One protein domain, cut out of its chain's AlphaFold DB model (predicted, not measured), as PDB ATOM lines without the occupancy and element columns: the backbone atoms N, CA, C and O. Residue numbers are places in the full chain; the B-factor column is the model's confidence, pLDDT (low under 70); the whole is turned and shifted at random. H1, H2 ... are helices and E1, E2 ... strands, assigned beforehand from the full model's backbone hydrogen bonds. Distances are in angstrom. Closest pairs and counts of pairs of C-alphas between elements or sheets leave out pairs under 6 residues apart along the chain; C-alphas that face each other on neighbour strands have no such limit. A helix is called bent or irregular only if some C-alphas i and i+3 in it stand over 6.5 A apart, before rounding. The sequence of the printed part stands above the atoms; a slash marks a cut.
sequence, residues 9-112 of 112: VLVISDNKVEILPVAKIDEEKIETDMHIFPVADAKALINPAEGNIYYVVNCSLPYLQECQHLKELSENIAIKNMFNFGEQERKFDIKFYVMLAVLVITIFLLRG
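Overview. This is residues 9 to 112 of the 112 residues of an uncharacterized protein of Caldicoprobacter oshimai (UniProt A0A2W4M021). A small curled sheet of six strands, folded back on itself, makes a compact head, and a long arm of two helices, H1 and then H2, leads away from it. Residues 61 to 74 of H1 pack on the sheet, mostly at E4, while residues 75 to 112 stick out, as do residues 47 to 52 between E5 and E6. The 104 printed residues hold E1 to E6, then H1 and H2; the class is mixed, helices and strands, and the mixed sheet runs E4, E3, E2, E1, E6, E5. The whole is extended, with a radius of gyration of the C-alphas of 25.7 A and spans of 85 by 32 by 19 A.

Arrangement. In this folded sheet, bent back into two leaves, E4, residues 36 to 38, and E3, residues 29 to 32, face E1, residues 9 to 13, E6, residues 53 to 58, and E5, residues 43 to 46, with E2, residues 16 to 25, as the hinge. E2 bends by 65 degrees at residue 22. E1 to E4 form a meander, each strand the antiparallel neighbour of the one before; within hydrogen-bond range are N 11 and O 18, 2.8 A, N 31 and O 24, 2.8 A, and N 37 and O 30, 2.8 A. E1 and E6 are parallel, with N 10 and O 55 at 2.8 A; the hairpin E5 and E6 has N 45 and O 54 at 2.8 A. H1, residues 61 to 88, is on the sheet at a height of 10.5 A, and its closest C-alphas to E4 are those of Cys 67 and Ile 36, 6.0 A. H2, residues 94 to 111, is not on the sheet and is apart from H1. In H1 and H2 every O i to N i+4 pair is within hydrogen-bond range.

Along the chain. E1 begins at C-alpha 9, (-43.111, 44.690, -22.441). E2 is 23.5 A long, E6 16.1 A, H1 41.1 A and H2 26.1 A, ending at C-alpha 111, (-7.824, 30.727, 36.885).

Size, cuts and confidence. The C-alphas of Asn 15 and Gly 112, the two farthest apart, are 86.1 A apart. The printed part has no cut and no long link. The mean pLDDT of the printed part is 71.6; 46 residues are under 70, among them 58 to 70 and 73 to 94.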
ATOM      1  N   VAL A   9     -44.019  43.978 -21.535       78.56
ATOM      2  CA  VAL A   9     -43.111  44.690 -22.441       78.56
ATOM      3  C   VAL A   9     -43.551  44.412 -23.864       78.56
ATOM      4  O   VAL A   9     -43.742  43.258 -24.237       78.56
ATOM      5  N   LEU A  10     -43.722  45.463 -24.651       77.88
ATOM      6  CA  LEU A  10     -44.041  45.381 -26.064       77.88
ATOM      7  C   LEU A  10     -42.767  45.699 -26.844       77.88
ATOM      8  O   LEU A  10     -42.324  46.845 -26.883       77.88
ATOM      9  N   VAL A  11     -42.162  44.666 -27.416       78.31
ATOM     10  CA  VAL A  11     -40.950  44.779 -28.224       78.31
ATOM     11  C   VAL A  11     -41.380  44.926 -29.672       78.31
ATOM     12  O   VAL A  11     -41.948  44.004 -30.259       78.31
ATOM     13  N   ILE A  12     -41.140  46.104 -30.235       73.81
ATOM     14  CA  ILE A  12     -41.388  46.403 -31.643       73.81
ATOM     15  C   ILE A  12     -40.044  46.310 -32.354       73.81
ATOM     16  O   ILE A  12     -39.139  47.081 -32.058       73.81
ATOM     17  N   SER A  13     -39.911  45.360 -33.269       72.38
ATOM     18  CA  SER A  13     -38.783  45.247 -34.191       72.38
ATOM     19  C   SER A  13     -39.239  45.519 -35.619       72.38
ATOM     20  O   SER A  13     -40.433  45.470 -35.909       72.38
ATOM     21  N   ASP A  14     -38.283  45.726 -36.529       66.25
ATOM     22  CA  ASP A  14     -38.542  46.117 -37.926       66.25
ATOM     23  C   ASP A  14     -39.558  45.223 -38.658       66.25
ATOM     24  O   ASP A  14     -40.244  45.683 -39.564       66.25
ATOM     25  N   ASN A  15     -39.675  43.951 -38.258       64.56
ATOM     26  CA  ASN A  15     -40.537  42.974 -38.925       64.56
ATOM     27  C   ASN A  15     -41.447  42.170 -37.980       64.56
ATOM     28  O   ASN A  15     -42.103  41.226 -38.421       64.56
ATOM     29  N   LYS A  16     -41.461  42.476 -36.674       72.38
ATOM     30  CA  LYS A  16     -42.253  41.723 -35.687       72.38
ATOM     31  C   LYS A  16     -42.574  42.544 -34.445       72.38
ATOM     32  O   LYS A  16     -41.768  43.354 -34.004       72.38
ATOM     33  N   VAL A  17     -43.735  42.272 -33.859       74.19
ATOM     34  CA  VAL A  17     -44.137  42.807 -32.557       74.19
ATOM     35  C   VAL A  17     -44.331  41.632 -31.611       74.19
ATOM     36  O   VAL A  17     -45.137  40.745 -31.884       74.19
ATOM     37  N   GLU A  18     -43.591  41.623 -30.509       77.12
ATOM     38  CA  GLU A  18     -43.671  40.587 -29.481       77.12
ATOM     39  C   GLU A  18     -44.065  41.203 -28.140       77.12
ATOM     40  O   GLU A  18     -43.573  42.260 -27.748       77.12
ATOM     41  N   ILE A  19     -44.964  40.530 -27.421       79.38
ATOM     42  CA  ILE A  19     -45.369  40.924 -26.071       79.38
ATOM     43  C   ILE A  19     -44.725  39.948 -25.096       79.38
ATOM     44  O   ILE A  19     -45.058  38.764 -25.086       79.38
ATOM     45  N   LEU A  20     -43.809  40.451 -24.277       80.00
ATOM     46  CA  LEU A  20     -43.075  39.669 -23.296       80.00
ATOM     47  C   LEU A  20     -43.598  39.957 -21.881       80.00
ATOM     48  O   LEU A  20     -43.815  41.124 -21.530       80.00
ATOM     49  N   PRO A  21     -43.803  38.923 -21.047       78.44
ATOM     50  CA  PRO A  21     -44.139  39.125 -19.646       78.44
ATOM     51  C   PRO A  21     -42.944  39.727 -18.900       78.44
ATOM     52  O   PRO A  21     -41.795  39.312 -19.083       78.44
ATOM     53  N   VAL A  22     -43.220  40.701 -18.034       81.25
ATOM     54  CA  VAL A  22     -42.203  41.282 -17.158       81.25
ATOM     55  C   VAL A  22     -41.919  40.320 -16.008       81.25
ATOM     56  O   VAL A  22     -42.810  39.996 -15.219       81.25
ATOM     57  N   ALA A  23     -40.661  39.911 -15.873       80.56
ATOM     58  CA  ALA A  23     -40.195  39.127 -14.737       80.56
ATOM     59  C   ALA A  23     -39.864  40.026 -13.535       80.56
ATOM     60  O   ALA A  23     -40.201  39.681 -12.403       80.56
ATOM     61  N   LYS A  24     -39.227  41.180 -13.771       76.31
ATOM     62  CA  LYS A  24     -38.862  42.145 -12.724       76.31
ATOM     63  C   LYS A  24     -38.756  43.562 -13.297       76.31
ATOM     64  O   LYS A  24     -38.353  43.736 -14.441       76.31
ATOM     65  N   ILE A  25     -39.116  44.572 -12.508       75.75
ATOM     66  CA  ILE A  25     -38.867  45.991 -12.813       75.75
ATOM     67  C   ILE A  25     -38.079  46.582 -11.650       75.75
ATOM     68  O   ILE A  25     -38.480  46.414 -10.500       75.75
ATOM     69  N   ASP A  26     -36.987  47.264 -11.974       79.88
ATOM     70  CA  ASP A  26     -36.272  48.190 -11.098       79.88
ATOM     71  C   ASP A  26     -36.376  49.612 -11.700       79.88
ATOM     72  O   ASP A  26     -36.904  49.793 -12.798       79.88
ATOM     73  N   GLU A  27     -35.871  50.631 -11.003       73.12
ATOM     74  CA  GLU A  27     -35.947  52.031 -11.463       73.12
ATOM     75  C   GLU A  27     -35.172  52.284 -12.770       73.12
ATOM     76  O   GLU A  27     -35.565  53.125 -13.574       73.12
ATOM     77  N   GLU A  28     -34.100  51.525 -13.011       73.19
ATOM     78  CA  GLU A  28     -33.213  51.711 -14.167       73.19
ATOM     79  C   GLU A  28     -33.440  50.682 -15.285       73.19
ATOM     80  O   GLU A  28     -33.078  50.924 -16.440       73.19
ATOM     81  N   LYS A  29     -34.033  49.522 -14.970       80.25
ATOM     82  CA  LYS A  29     -34.107  48.377 -15.892       80.25
ATOM     83  C   LYS A  29     -35.392  47.562 -15.773       80.25
ATOM     84  O   LYS A  29     -35.952  47.377 -14.693       80.25
ATOM     85  N   ILE A  30     -35.807  47.009 -16.905       81.19
ATOM     86  CA  ILE A  30     -36.954  46.121 -17.073       81.19
ATOM     87  C   ILE A  30     -36.427  44.755 -17.495       81.19
ATOM     88  O   ILE A  30     -35.829  44.597 -18.557       81.19
ATOM     89  N   GLU A  31     -36.655  43.754 -16.657       77.75
ATOM     90  CA  GLU A  31     -36.205  42.387 -16.867       77.75
ATOM     91  C   GLU A  31     -37.345  41.519 -17.403       77.75
ATOM     92  O   GLU A  31     -38.417  41.395 -16.801       77.75
ATOM     93  N   THR A  32     -37.088  40.873 -18.536       81.75
ATOM     94  CA  THR A  32     -37.909  39.795 -19.098       81.75
ATOM     95  C   THR A  32     -37.128  38.483 -19.024       81.75
ATOM     96  O   THR A  32     -35.927  38.478 -18.738       81.75
ATOM     97  N   ASP A  33     -37.771  37.347 -19.296       72.06
ATOM     98  CA  ASP A  33     -37.065  36.057 -19.264       72.06
ATOM     99  C   ASP A  33     -35.890  36.005 -20.254       72.06
ATOM    100  O   ASP A  33     -34.838  35.442 -19.941       72.06
ATOM    101  N   MET A  34     -36.028  36.660 -21.409       68.81
ATOM    102  CA  MET A  34     -35.002  36.661 -22.451       68.81
ATOM    103  C   MET A  34     -34.038  37.849 -22.328       68.81
ATOM    104  O   MET A  34     -32.827  37.635 -22.299       68.81
ATOM    105  N   HIS A  35     -34.540  39.074 -22.150       73.75
ATOM    106  CA  HIS A  35     -33.747  40.308 -22.280       73.75
ATOM    107  C   HIS A  35     -33.896  41.255 -21.083       73.75
ATOM    108  O   HIS A  35     -34.920  41.243 -20.391       73.75
ATOM    109  N   ILE A  36     -32.887  42.108 -20.888       77.50
ATOM    110  CA  ILE A  36     -32.930  43.258 -19.979       77.50
ATOM    111  C   ILE A  36     -32.989  44.523 -20.831       77.50
ATOM    112  O   ILE A  36     -32.119  44.734 -21.672       77.50
ATOM    113  N   PHE A  37     -34.000  45.354 -20.602       79.38
ATOM    114  CA  PHE A  37     -34.191  46.622 -21.300       79.38
ATOM    115  C   PHE A  37     -33.976  47.793 -20.332       79.38
ATOM    116  O   PHE A  37     -34.513  47.752 -19.223       79.38
ATOM    117  N   PRO A  38     -33.232  48.846 -20.704       74.62
ATOM    118  CA  PRO A  38     -33.164  50.073 -19.915       74.62
ATOM    119  C   PRO A  38     -34.542  50.743 -19.836       74.62
ATOM    120  O   PRO A  38     -35.229  50.868 -20.849       74.62
ATOM    121  N   VAL A  39     -34.948  51.229 -18.657       78.00
ATOM    122  CA  VAL A  39     -36.209  51.990 -18.509       78.00
ATOM    123  C   VAL A  39     -36.166  53.289 -19.321       78.00
ATOM    124  O   VAL A  39     -37.192  53.706 -19.849       78.00
ATOM    125  N   ALA A  40     -34.984  53.897 -19.469       72.31
ATOM    126  CA  ALA A  40     -34.784  55.134 -20.228       72.31
ATOM    127  C   ALA A  40     -35.200  55.023 -21.708       72.31
ATOM    128  O   ALA A  40     -35.703  55.991 -22.275       72.31
ATOM    129  N   ASP A  41     -35.042  53.838 -22.301       69.00
ATOM    130  CA  ASP A  41     -35.378  53.574 -23.704       69.00
ATOM    131  C   ASP A  41     -36.815  53.050 -23.871       69.00
ATOM    132  O   ASP A  41     -37.326  52.925 -24.987       69.00
ATOM    133  N   ALA A  42     -37.491  52.743 -22.760       75.00
ATOM    134  CA  ALA A  42     -38.833  52.193 -22.748       75.00
ATOM    135  C   ALA A  42     -39.884  53.291 -22.554       75.00
ATOM    136  O   ALA A  42     -39.910  54.012 -21.555       75.00
ATOM    137  N   LYS A  43     -40.846  53.373 -23.474       76.56
ATOM    138  CA  LYS A  43     -42.003  54.255 -23.317       76.56
ATOM    139  C   LYS A  43     -43.088  53.551 -22.509       76.56
ATOM    140  O   LYS A  43     -43.725  52.621 -23.000       76.56
ATOM    141  N   ALA A  44     -43.323  54.009 -21.283       76.50
ATOM    142  CA  ALA A  44     -44.413  53.513 -20.448       76.50
ATOM    143  C   ALA A  44     -45.764  54.060 -20.939       76.50
ATOM    144  O   ALA A  44     -46.004  55.269 -20.937       76.50
ATOM    145  N   LEU A  45     -46.656  53.167 -21.357       73.81
ATOM    146  CA  LEU A  45     -48.037  53.466 -21.720       73.81
ATOM    147  C   LEU A  45     -48.972  52.731 -20.762       73.81
ATOM    148  O   LEU A  45     -48.839  51.530 -20.546       73.81
ATOM    149  N   ILE A  46     -49.933  53.445 -20.185       71.12
ATOM    150  CA  ILE A  46     -50.942  52.841 -19.310       71.12
ATOM    151  C   ILE A  46     -52.060  52.303 -20.194       71.12
ATOM    152  O   ILE A  46     -52.604  53.043 -21.013       71.12
ATOM    153  N   ASN A  47     -52.422  51.032 -20.023       67.81
ATOM    154  CA  ASN A  47     -53.626  50.493 -20.638       67.81
ATOM    155  C   ASN A  47     -54.835  50.779 -19.729       67.81
ATOM    156  O   ASN A  47     -54.948  50.162 -18.665       67.81
ATOM    157  N   PRO A  48     -55.761  51.667 -20.133       62.38
ATOM    158  CA  PRO A  48     -56.912  52.034 -19.313       62.38
ATOM    159  C   PRO A  48     -57.929  50.897 -19.136       62.38
ATOM    160  O   PRO A  48     -58.754  50.976 -18.232       62.38
ATOM    161  N   ALA A  49     -57.881  49.841 -19.956       65.56
ATOM    162  CA  ALA A  49     -58.805  48.709 -19.859       65.56
ATOM    163  C   ALA A  49     -58.412  47.694 -18.770       65.56
ATOM    164  O   ALA A  49     -59.283  47.080 -18.162       65.56
ATOM    165  N   GLU A  50     -57.111  47.516 -18.522       63.53
ATOM    166  CA  GLU A  50     -56.596  46.517 -17.571       63.53
ATOM    167  C   GLU A  50     -55.878  47.144 -16.364       63.53
ATOM    168  O   GLU A  50     -55.532  46.435 -15.424       63.53
ATOM    169  N   GLY A  51     -55.606  48.456 -16.385       63.69
ATOM    170  CA  GLY A  51     -54.818  49.145 -15.354       63.69
ATOM    171  C   GLY A  51     -53.318  48.810 -15.369       63.69
ATOM    172  O   GLY A  51     -52.579  49.279 -14.509       63.69
ATOM    173  N   ASN A  52     -52.859  48.020 -16.344       72.75
ATOM    174  CA  ASN A  52     -51.476  47.559 -16.460       72.75
ATOM    175  C   ASN A  52     -50.607  48.541 -17.256       72.75
ATOM    176  O   ASN A  52     -51.079  49.195 -18.193       72.75
ATOM    177  N   ILE A  53     -49.314  48.588 -16.926       75.06
ATOM    178  CA  ILE A  53     -48.324  49.381 -17.663       75.06
ATOM    179  C   ILE A  53     -47.713  48.516 -18.771       75.06
ATOM    180  O   ILE A  53     -47.189  47.427 -18.518       75.06
ATOM    181  N   TYR A  54     -47.785  49.020 -19.999       74.00
ATOM    182  CA  TYR A  54     -47.115  48.484 -21.174       74.00
ATOM    183  C   TYR A  54     -45.843  49.286 -21.420       74.00
ATOM    184  O   TYR A  54     -45.893  50.482 -21.702       74.00
ATOM    185  N   TYR A  55     -44.698  48.627 -21.319       72.69
ATOM    186  CA  TYR A  55     -43.409  49.224 -21.639       72.69
ATOM    187  C   TYR A  55     -43.101  48.957 -23.106       72.69
ATOM    188  O   TYR A  55     -42.816  47.823 -23.479       72.69
ATOM    189  N   VAL A  56     -43.220  49.977 -23.952       74.50
ATOM    190  CA  VAL A  56     -42.966  49.857 -25.389       74.50
ATOM    191  C   VAL A  56     -41.508  50.172 -25.667       74.50
ATOM    192  O   VAL A  56     -41.051  51.272 -25.362       74.50
ATOM    193  N   VAL A  57     -40.799  49.227 -26.273       73.62
ATOM    194  CA  VAL A  57     -39.402  49.396 -26.675       73.62
ATOM    195  C   VAL A  57     -39.313  49.167 -28.179       73.62
ATOM    196  O   VAL A  57     -39.793  48.151 -28.687       73.62
ATOM    197  N   ASN A  58     -38.743  50.135 -28.896       68.38
ATOM    198  CA  ASN A  58     -38.458  49.997 -30.319       68.38
ATOM    199  C   ASN A  58     -37.035  49.453 -30.469       68.38
ATOM    200  O   ASN A  58     -36.068  50.185 -30.270       68.38
ATOM    201  N   CYS A  59     -36.916  48.164 -30.765       63.44
ATOM    202  CA  CYS A  59     -35.653  47.444 -30.799       63.44
ATOM    203  C   CYS A  59     -35.354  46.976 -32.223       63.44
ATOM    204  O   CYS A  59     -35.995  46.045 -32.723       63.44
ATOM    205  N   SER A  60     -34.326  47.547 -32.845       62.94
ATOM    206  CA  SER A  60     -33.704  46.948 -34.027       62.94
ATOM    207  C   SER A  60     -32.946  45.667 -33.636       62.94
ATOM    208  O   SER A  60     -32.592  45.458 -32.472       62.94
ATOM    209  N   LEU A  61     -32.686  44.784 -34.604       61.00
ATOM    210  CA  LEU A  61     -31.929  43.546 -34.369       61.00
ATOM    211  C   LEU A  61     -30.575  43.750 -33.639       61.00
ATOM    212  O   LEU A  61     -30.307  42.986 -32.710       61.00
ATOM    213  N   PRO A  62     -29.735  44.751 -33.991       63.00
ATOM    214  CA  PRO A  62     -28.482  44.993 -33.270       63.00
ATOM    215  C   PRO A  62     -28.707  45.452 -31.824       63.00
ATOM    216  O   PRO A  62     -27.976  45.029 -30.935       63.00
ATOM    217  N   TYR A  63     -29.761  46.226 -31.557       64.19
ATOM    218  CA  TYR A  63     -30.086  46.673 -30.201       64.19
ATOM    219  C   TYR A  63     -30.444  45.494 -29.277       64.19
ATOM    220  O   TYR A  63     -30.012  45.443 -28.129       64.19
ATOM    221  N   LEU A  64     -31.152  44.477 -29.786       66.12
ATOM    222  CA  LEU A  64     -31.421  43.255 -29.013       66.12
ATOM    223  C   LEU A  64     -30.139  42.485 -28.658       66.12
ATOM    224  O   LEU A  64     -30.024  41.964 -27.547       66.12
ATOM    225  N   GLN A  65     -29.166  42.436 -29.576       66.25
ATOM    226  CA  GLN A  65     -27.866  41.804 -29.328       66.25
ATOM    227  C   GLN A  65     -27.045  42.573 -28.286       66.25
ATOM    228  O   GLN A  65     -26.370  41.957 -27.458       66.25
ATOM    229  N   GLU A  66     -27.128  43.903 -28.285       63.94
ATOM    230  CA  GLU A  66     -26.514  44.741 -27.250       63.94
ATOM    231  C   GLU A  66     -27.159  44.500 -25.879       63.94
ATOM    232  O   GLU A  66     -26.446  44.271 -24.902       63.94
ATOM    233  N   CYS A  67     -28.493  44.440 -25.796       65.88
ATOM    234  CA  CYS A  67     -29.194  44.117 -24.549       65.88
ATOM    235  C   CYS A  67     -28.825  42.729 -24.000       65.88
ATOM    236  O   CYS A  67     -28.718  42.548 -22.784       65.88
ATOM    237  N   GLN A  68     -28.612  41.742 -24.876       69.81
ATOM    238  CA  GLN A  68     -28.158  40.414 -24.465       69.81
ATOM    239  C   GLN A  68     -26.726  40.452 -23.909       69.81
ATOM    240  O   GLN A  68     -26.480  39.913 -22.829       69.81
ATOM    241  N   HIS A  69     -25.807  41.158 -24.574       68.12
ATOM    242  CA  HIS A  69     -24.453  41.367 -24.054       68.12
ATOM    243  C   HIS A  69     -24.448  42.092 -22.703       68.12
ATOM    244  O   HIS A  69     -23.677  41.734 -21.813       68.12
ATOM    245  N   LEU A  70     -25.319  43.090 -22.514       69.38
ATOM    246  CA  LEU A  70     -25.458  43.795 -21.237       69.38
ATOM    247  C   LEU A  70     -25.918  42.858 -20.115       69.38
ATOM    248  O   LEU A  70     -25.407  42.941 -18.997       69.38
ATOM    249  N   LYS A  71     -26.840  41.933 -20.412       73.19
ATOM    250  CA  LYS A  71     -27.279  40.904 -19.462       73.19
ATOM    251  C   LYS A  71     -26.116  40.002 -19.052       73.19
ATOM    252  O   LYS A  71     -25.843  39.889 -17.858       73.19
ATOM    253  N   GLU A  72     -25.380  39.454 -20.016       71.69
ATOM    254  CA  GLU A  72     -24.219  38.588 -19.762       71.69
ATOM    255  C   GLU A  72     -23.115  39.306 -18.969       71.69
ATOM    256  O   GLU A  72     -22.530  38.749 -18.036       71.69
ATOM    257  N   LEU A  73     -22.855  40.578 -19.285       69.00
ATOM    258  CA  LEU A  73     -21.894  41.392 -18.547       69.00
ATOM    259  C   LEU A  73     -22.352  41.627 -17.101       69.00
ATOM    260  O   LEU A  73     -21.548  41.515 -16.175       69.00
ATOM    261  N   SER A  74     -23.643  41.910 -16.892       66.25
ATOM    262  CA  SER A  74     -24.209  42.120 -15.556       66.25
ATOM    263  C   SER A  74     -24.131  40.863 -14.685       66.25
ATOM    264  O   SER A  74     -23.771  40.955 -13.510       66.25
ATOM    265  N   GLU A  75     -24.373  39.685 -15.268       69.81
ATOM    266  CA  GLU A  75     -24.248  38.397 -14.584       69.81
ATOM    267  C   GLU A  75     -22.791  38.130 -14.192       69.81
ATOM    268  O   GLU A  75     -22.505  37.788 -13.043       69.81
ATOM    269  N   ASN A  76     -21.841  38.391 -15.094       64.75
ATOM    270  CA  ASN A  76     -20.414  38.243 -14.801       64.75
ATOM    271  C   ASN A  76     -19.918  39.201 -13.707       64.75
ATOM    272  O   ASN A  76     -19.099  38.812 -12.868       64.75
ATOM    273  N   ILE A  77     -20.404  40.446 -13.688       67.06
ATOM    274  CA  ILE A  77     -20.080  41.418 -12.634       67.06
ATOM    275  C   ILE A  77     -20.673  40.969 -11.297       67.06
ATOM    276  O   ILE A  77     -19.981  41.020 -10.280       67.06
ATOM    277  N   ALA A  78     -21.918  40.487 -11.285       62.81
ATOM    278  CA  ALA A  78     -22.552  39.973 -10.077       62.81
ATOM    279  C   ALA A  78     -21.765  38.789  -9.493       62.81
ATOM    280  O   ALA A  78     -21.449  38.799  -8.303       62.81
ATOM    281  N   ILE A  79     -21.356  37.828 -10.330       64.19
ATOM    282  CA  ILE A  79     -20.531  36.684  -9.914       64.19
ATOM    283  C   ILE A  79     -19.177  37.155  -9.367       64.19
ATOM    284  O   ILE A  79     -18.766  36.720  -8.292       64.19
ATOM    285  N   LYS A  80     -18.491  38.072 -10.064       61.59
ATOM    286  CA  LYS A  80     -17.212  38.640  -9.601       61.59
ATOM    287  C   LYS A  80     -17.345  39.360  -8.263       61.59
ATOM    288  O   LYS A  80     -16.492  39.184  -7.397       61.59
ATOM    289  N   ASN A  81     -18.401  40.145  -8.079       59.62
ATOM    290  CA  ASN A  81     -18.651  40.836  -6.820       59.62
ATOM    291  C   ASN A  81     -18.925  39.835  -5.696       59.62
ATOM    292  O   ASN A  81     -18.290  39.930  -4.652       59.62
ATOM    293  N   MET A  82     -19.779  38.830  -5.920       59.12
ATOM    294  CA  MET A  82     -20.025  37.756  -4.948       59.12
ATOM    295  C   MET A  82     -18.744  36.999  -4.574       59.12
ATOM    296  O   MET A  82     -18.534  36.692  -3.403       59.12
ATOM    297  N   PHE A  83     -17.861  36.737  -5.540       61.34
ATOM    298  CA  PHE A  83     -16.572  36.095  -5.282       61.34
ATOM    299  C   PHE A  83     -15.630  36.988  -4.458       61.34
ATOM    300  O   PHE A  83     -15.033  36.525  -3.487       61.34
ATOM    301  N   ASN A  84     -15.560  38.286  -4.771       58.44
ATOM    302  CA  ASN A  84     -14.781  39.258  -3.998       58.44
ATOM    303  C   ASN A  84     -15.280  39.415  -2.551       58.44
ATOM    304  O   ASN A  84     -14.458  39.620  -1.656       58.44
ATOM    305  N   PHE A  85     -16.587  39.280  -2.295       55.81
ATOM    306  CA  PHE A  85     -17.120  39.245  -0.927       55.81
ATOM    307  C   PHE A  85     -16.588  38.035  -0.138       55.81
ATOM    308  O   PHE A  85     -16.229  38.185   1.026       55.81
ATOM    309  N   GLY A  86     -16.450  36.865  -0.773       53.22
ATOM    310  CA  GLY A  86     -15.872  35.672  -0.141       53.22
ATOM    311  C   GLY A  86     -14.351  35.738   0.072       53.22
ATOM    312  O   GLY A  86     -13.834  35.176   1.037       53.22
ATOM    313  N   GLU A  87     -13.610  36.439  -0.791       53.91
ATOM    314  CA  GLU A  87     -12.157  36.608  -0.625       53.91
ATOM    315  C   GLU A  87     -11.773  37.717   0.367       53.91
ATOM    316  O   GLU A  87     -10.715  37.626   0.996       53.91
ATOM    317  N   GLN A  88     -12.622  38.731   0.578       51.62
ATOM    318  CA  GLN A  88     -12.389  39.732   1.626       51.62
ATOM    319  C   GLN A  88     -12.460  39.141   3.041       51.62
ATOM    320  O   GLN A  88     -11.686  39.572   3.895       51.62
ATOM    321  N   GLU A  89     -13.272  38.105   3.280       53.56
ATOM    322  CA  GLU A  89     -13.295  37.394   4.571       53.56
ATOM    323  C   GLU A  89     -11.980  36.651   4.873       53.56
ATOM    324  O   GLU A  89     -11.643  36.410   6.032       53.56
ATOM    325  N   ARG A  90     -11.183  36.324   3.845       51.44
ATOM    326  CA  ARG A  90      -9.870  35.675   4.004       51.44
ATOM    327  C   ARG A  90      -8.724  36.639   4.282       51.44
ATOM    328  O   ARG A  90      -7.601  36.184   4.510       51.44
ATOM    329  N   LYS A  91      -8.967  37.951   4.354       54.12
ATOM    330  CA  LYS A  91      -8.068  38.843   5.096       54.12
ATOM    331  C   LYS A  91      -8.394  38.689   6.572       54.12
ATOM    332  O   LYS A  91      -9.031  39.547   7.165       54.12
ATOM    333  N   PHE A  92      -7.969  37.557   7.130       58.03
ATOM    334  CA  PHE A  92      -7.988  37.291   8.558       58.03
ATOM    335  C   PHE A  92      -7.559  38.543   9.321       58.03
ATOM    336  O   PHE A  92      -6.399  38.961   9.272       58.03
ATOM    337  N   ASP A  93      -8.535  39.146   9.989       64.25
ATOM    338  CA  ASP A  93      -8.377  40.334  10.800       64.25
ATOM    339  C   ASP A  93      -7.343  40.019  11.885       64.25
ATOM    340  O   ASP A  93      -7.630  39.329  12.864       64.25
ATOM    341  N   ILE A  94      -6.108  40.501  11.727       66.94
ATOM    342  CA  ILE A  94      -5.046  40.371  12.740       66.94
ATOM    343  C   ILE A  94      -5.569  40.846  14.108       66.94
ATOM    344  O   ILE A  94      -5.232  40.284  15.147       66.94
ATOM    345  N   LYS A  95      -6.481  41.825  14.098       72.69
ATOM    346  CA  LYS A  95      -7.201  42.320  15.274       72.69
ATOM    347  C   LYS A  95      -8.040  41.242  15.972       72.69
ATOM    348  O   LYS A  95      -8.053  41.208  17.199       72.69
ATOM    349  N   PHE A  96      -8.693  40.347  15.229       75.19
ATOM    350  CA  PHE A  96      -9.478  39.244  15.789       75.19
ATOM    351  C   PHE A  96      -8.582  38.225  16.504       75.19
ATOM    352  O   PHE A  96      -8.872  37.839  17.634       75.19
ATOM    353  N   TYR A  97      -7.444  37.862  15.902       76.88
ATOM    354  CA  TYR A  97      -6.467  36.976  16.546       76.88
ATOM    355  C   TYR A  97      -5.842  37.596  17.799       76.88
ATOM    356  O   TYR A  97      -5.687  36.907  18.805       76.88
ATOM    357  N   VAL A  98      -5.535  38.896  17.774       81.69
ATOM    358  CA  VAL A  98      -5.034  39.621  18.953       81.69
ATOM    359  C   VAL A  98      -6.084  39.648  20.070       81.69
ATOM    360  O   VAL A  98      -5.749  39.381  21.222       81.69
ATOM    361  N   MET A  99      -7.357  39.894  19.746       83.12
ATOM    362  CA  MET A  99      -8.449  39.864  20.727       83.12
ATOM    363  C   MET A  99      -8.609  38.475  21.363       83.12
ATOM    364  O   MET A  99      -8.764  38.363  22.579       83.12
ATOM    365  N   LEU A 100      -8.522  37.417  20.555       85.25
ATOM    366  CA  LEU A 100      -8.630  36.033  21.018       85.25
ATOM    367  C   LEU A 100      -7.439  35.653  21.914       85.25
ATOM    368  O   LEU A 100      -7.630  35.053  22.969       85.25
ATOM    369  N   ALA A 101      -6.222  36.077  21.557       85.50
ATOM    370  CA  ALA A 101      -5.027  35.865  22.371       85.50
ATOM    371  C   ALA A 101      -5.121  36.555  23.743       85.50
ATOM    372  O   ALA A 101      -4.821  35.931  24.761       85.50
ATOM    373  N   VAL A 102      -5.591  37.808  23.792       89.00
ATOM    374  CA  VAL A 102      -5.798  38.531  25.060       89.00
ATOM    375  C   VAL A 102      -6.805  37.801  25.943       89.00
ATOM    376  O   VAL A 102      -6.530  37.619  27.123       89.00
ATOM    377  N   LEU A 103      -7.921  37.336  25.375       90.06
ATOM    378  CA  LEU A 103      -8.975  36.626  26.103       90.06
ATOM    379  C   LEU A 103      -8.477  35.311  26.722       90.06
ATOM    380  O   LEU A 103      -8.799  35.003  27.868       90.06
ATOM    381  N   VAL A 104      -7.655  34.550  25.994       90.62
ATOM    382  CA  VAL A 104      -7.044  33.319  26.522       90.62
ATOM    383  C   VAL A 104      -6.091  33.632  27.677       90.62
ATOM    384  O   VAL A 104      -6.130  32.949  28.701       90.62
ATOM    385  N   ILE A 105      -5.276  34.684  27.547       90.50
ATOM    386  CA  ILE A 105      -4.343  35.107  28.600       90.50
ATOM    387  C   ILE A 105      -5.104  35.534  29.857       90.50
ATOM    388  O   ILE A 105      -4.763  35.073  30.943       90.50
ATOM    389  N   THR A 106      -6.147  36.364  29.744       89.00
ATOM    390  CA  THR A 106      -6.927  36.794  30.916       89.00
ATOM    391  C   THR A 106      -7.622  35.633  31.608       89.00
ATOM    392  O   THR A 106      -7.598  35.583  32.833       89.00
ATOM    393  N   ILE A 107      -8.197  34.677  30.871       89.81
ATOM    394  CA  ILE A 107      -8.807  33.486  31.483       89.81
ATOM    395  C   ILE A 107      -7.760  32.668  32.245       89.81
ATOM    396  O   ILE A 107      -8.036  32.200  33.348       89.81
ATOM    397  N   PHE A 108      -6.562  32.506  31.679       90.44
ATOM    398  CA  PHE A 108      -5.492  31.757  32.331       90.44
ATOM    399  C   PHE A 108      -4.992  32.459  33.602       90.44
ATOM    400  O   PHE A 108      -4.772  31.803  34.613       90.44
ATOM    401  N   LEU A 109      -4.891  33.789  33.580       88.31
ATOM    402  CA  LEU A 109      -4.465  34.610  34.720       88.31
ATOM    403  C   LEU A 109      -5.520  34.668  35.838       88.31
ATOM    404  O   LEU A 109      -5.166  34.780  37.003       88.31
ATOM    405  N   LEU A 110      -6.810  34.580  35.496       80.12
ATOM    406  CA  LEU A 110      -7.906  34.568  36.474       80.12
ATOM    407  C   LEU A 110      -8.133  33.188  37.113       80.12
ATOM    408  O   LEU A 110      -8.803  33.084  38.138       80.12
ATOM    409  N   ARG A 111      -7.661  32.123  36.454       67.75
ATOM    410  CA  ARG A 111      -7.824  30.727  36.885       67.75
ATOM    411  C   ARG A 111      -6.556  30.150  37.531       67.75
ATOM    412  O   ARG A 111      -6.639  29.056  38.091       67.75
ATOM    413  N   GLY A 112      -5.424  30.846  37.416       56.75
ATOM    414  CA  GLY A 112      -4.159  30.555  38.101       56.75
ATOM    415  C   GLY A 112      -4.055  31.198  39.477       56.75
ATOM    416  O   GLY A 112      -4.834  32.133  39.760       56.75
TER     417      GLY A 112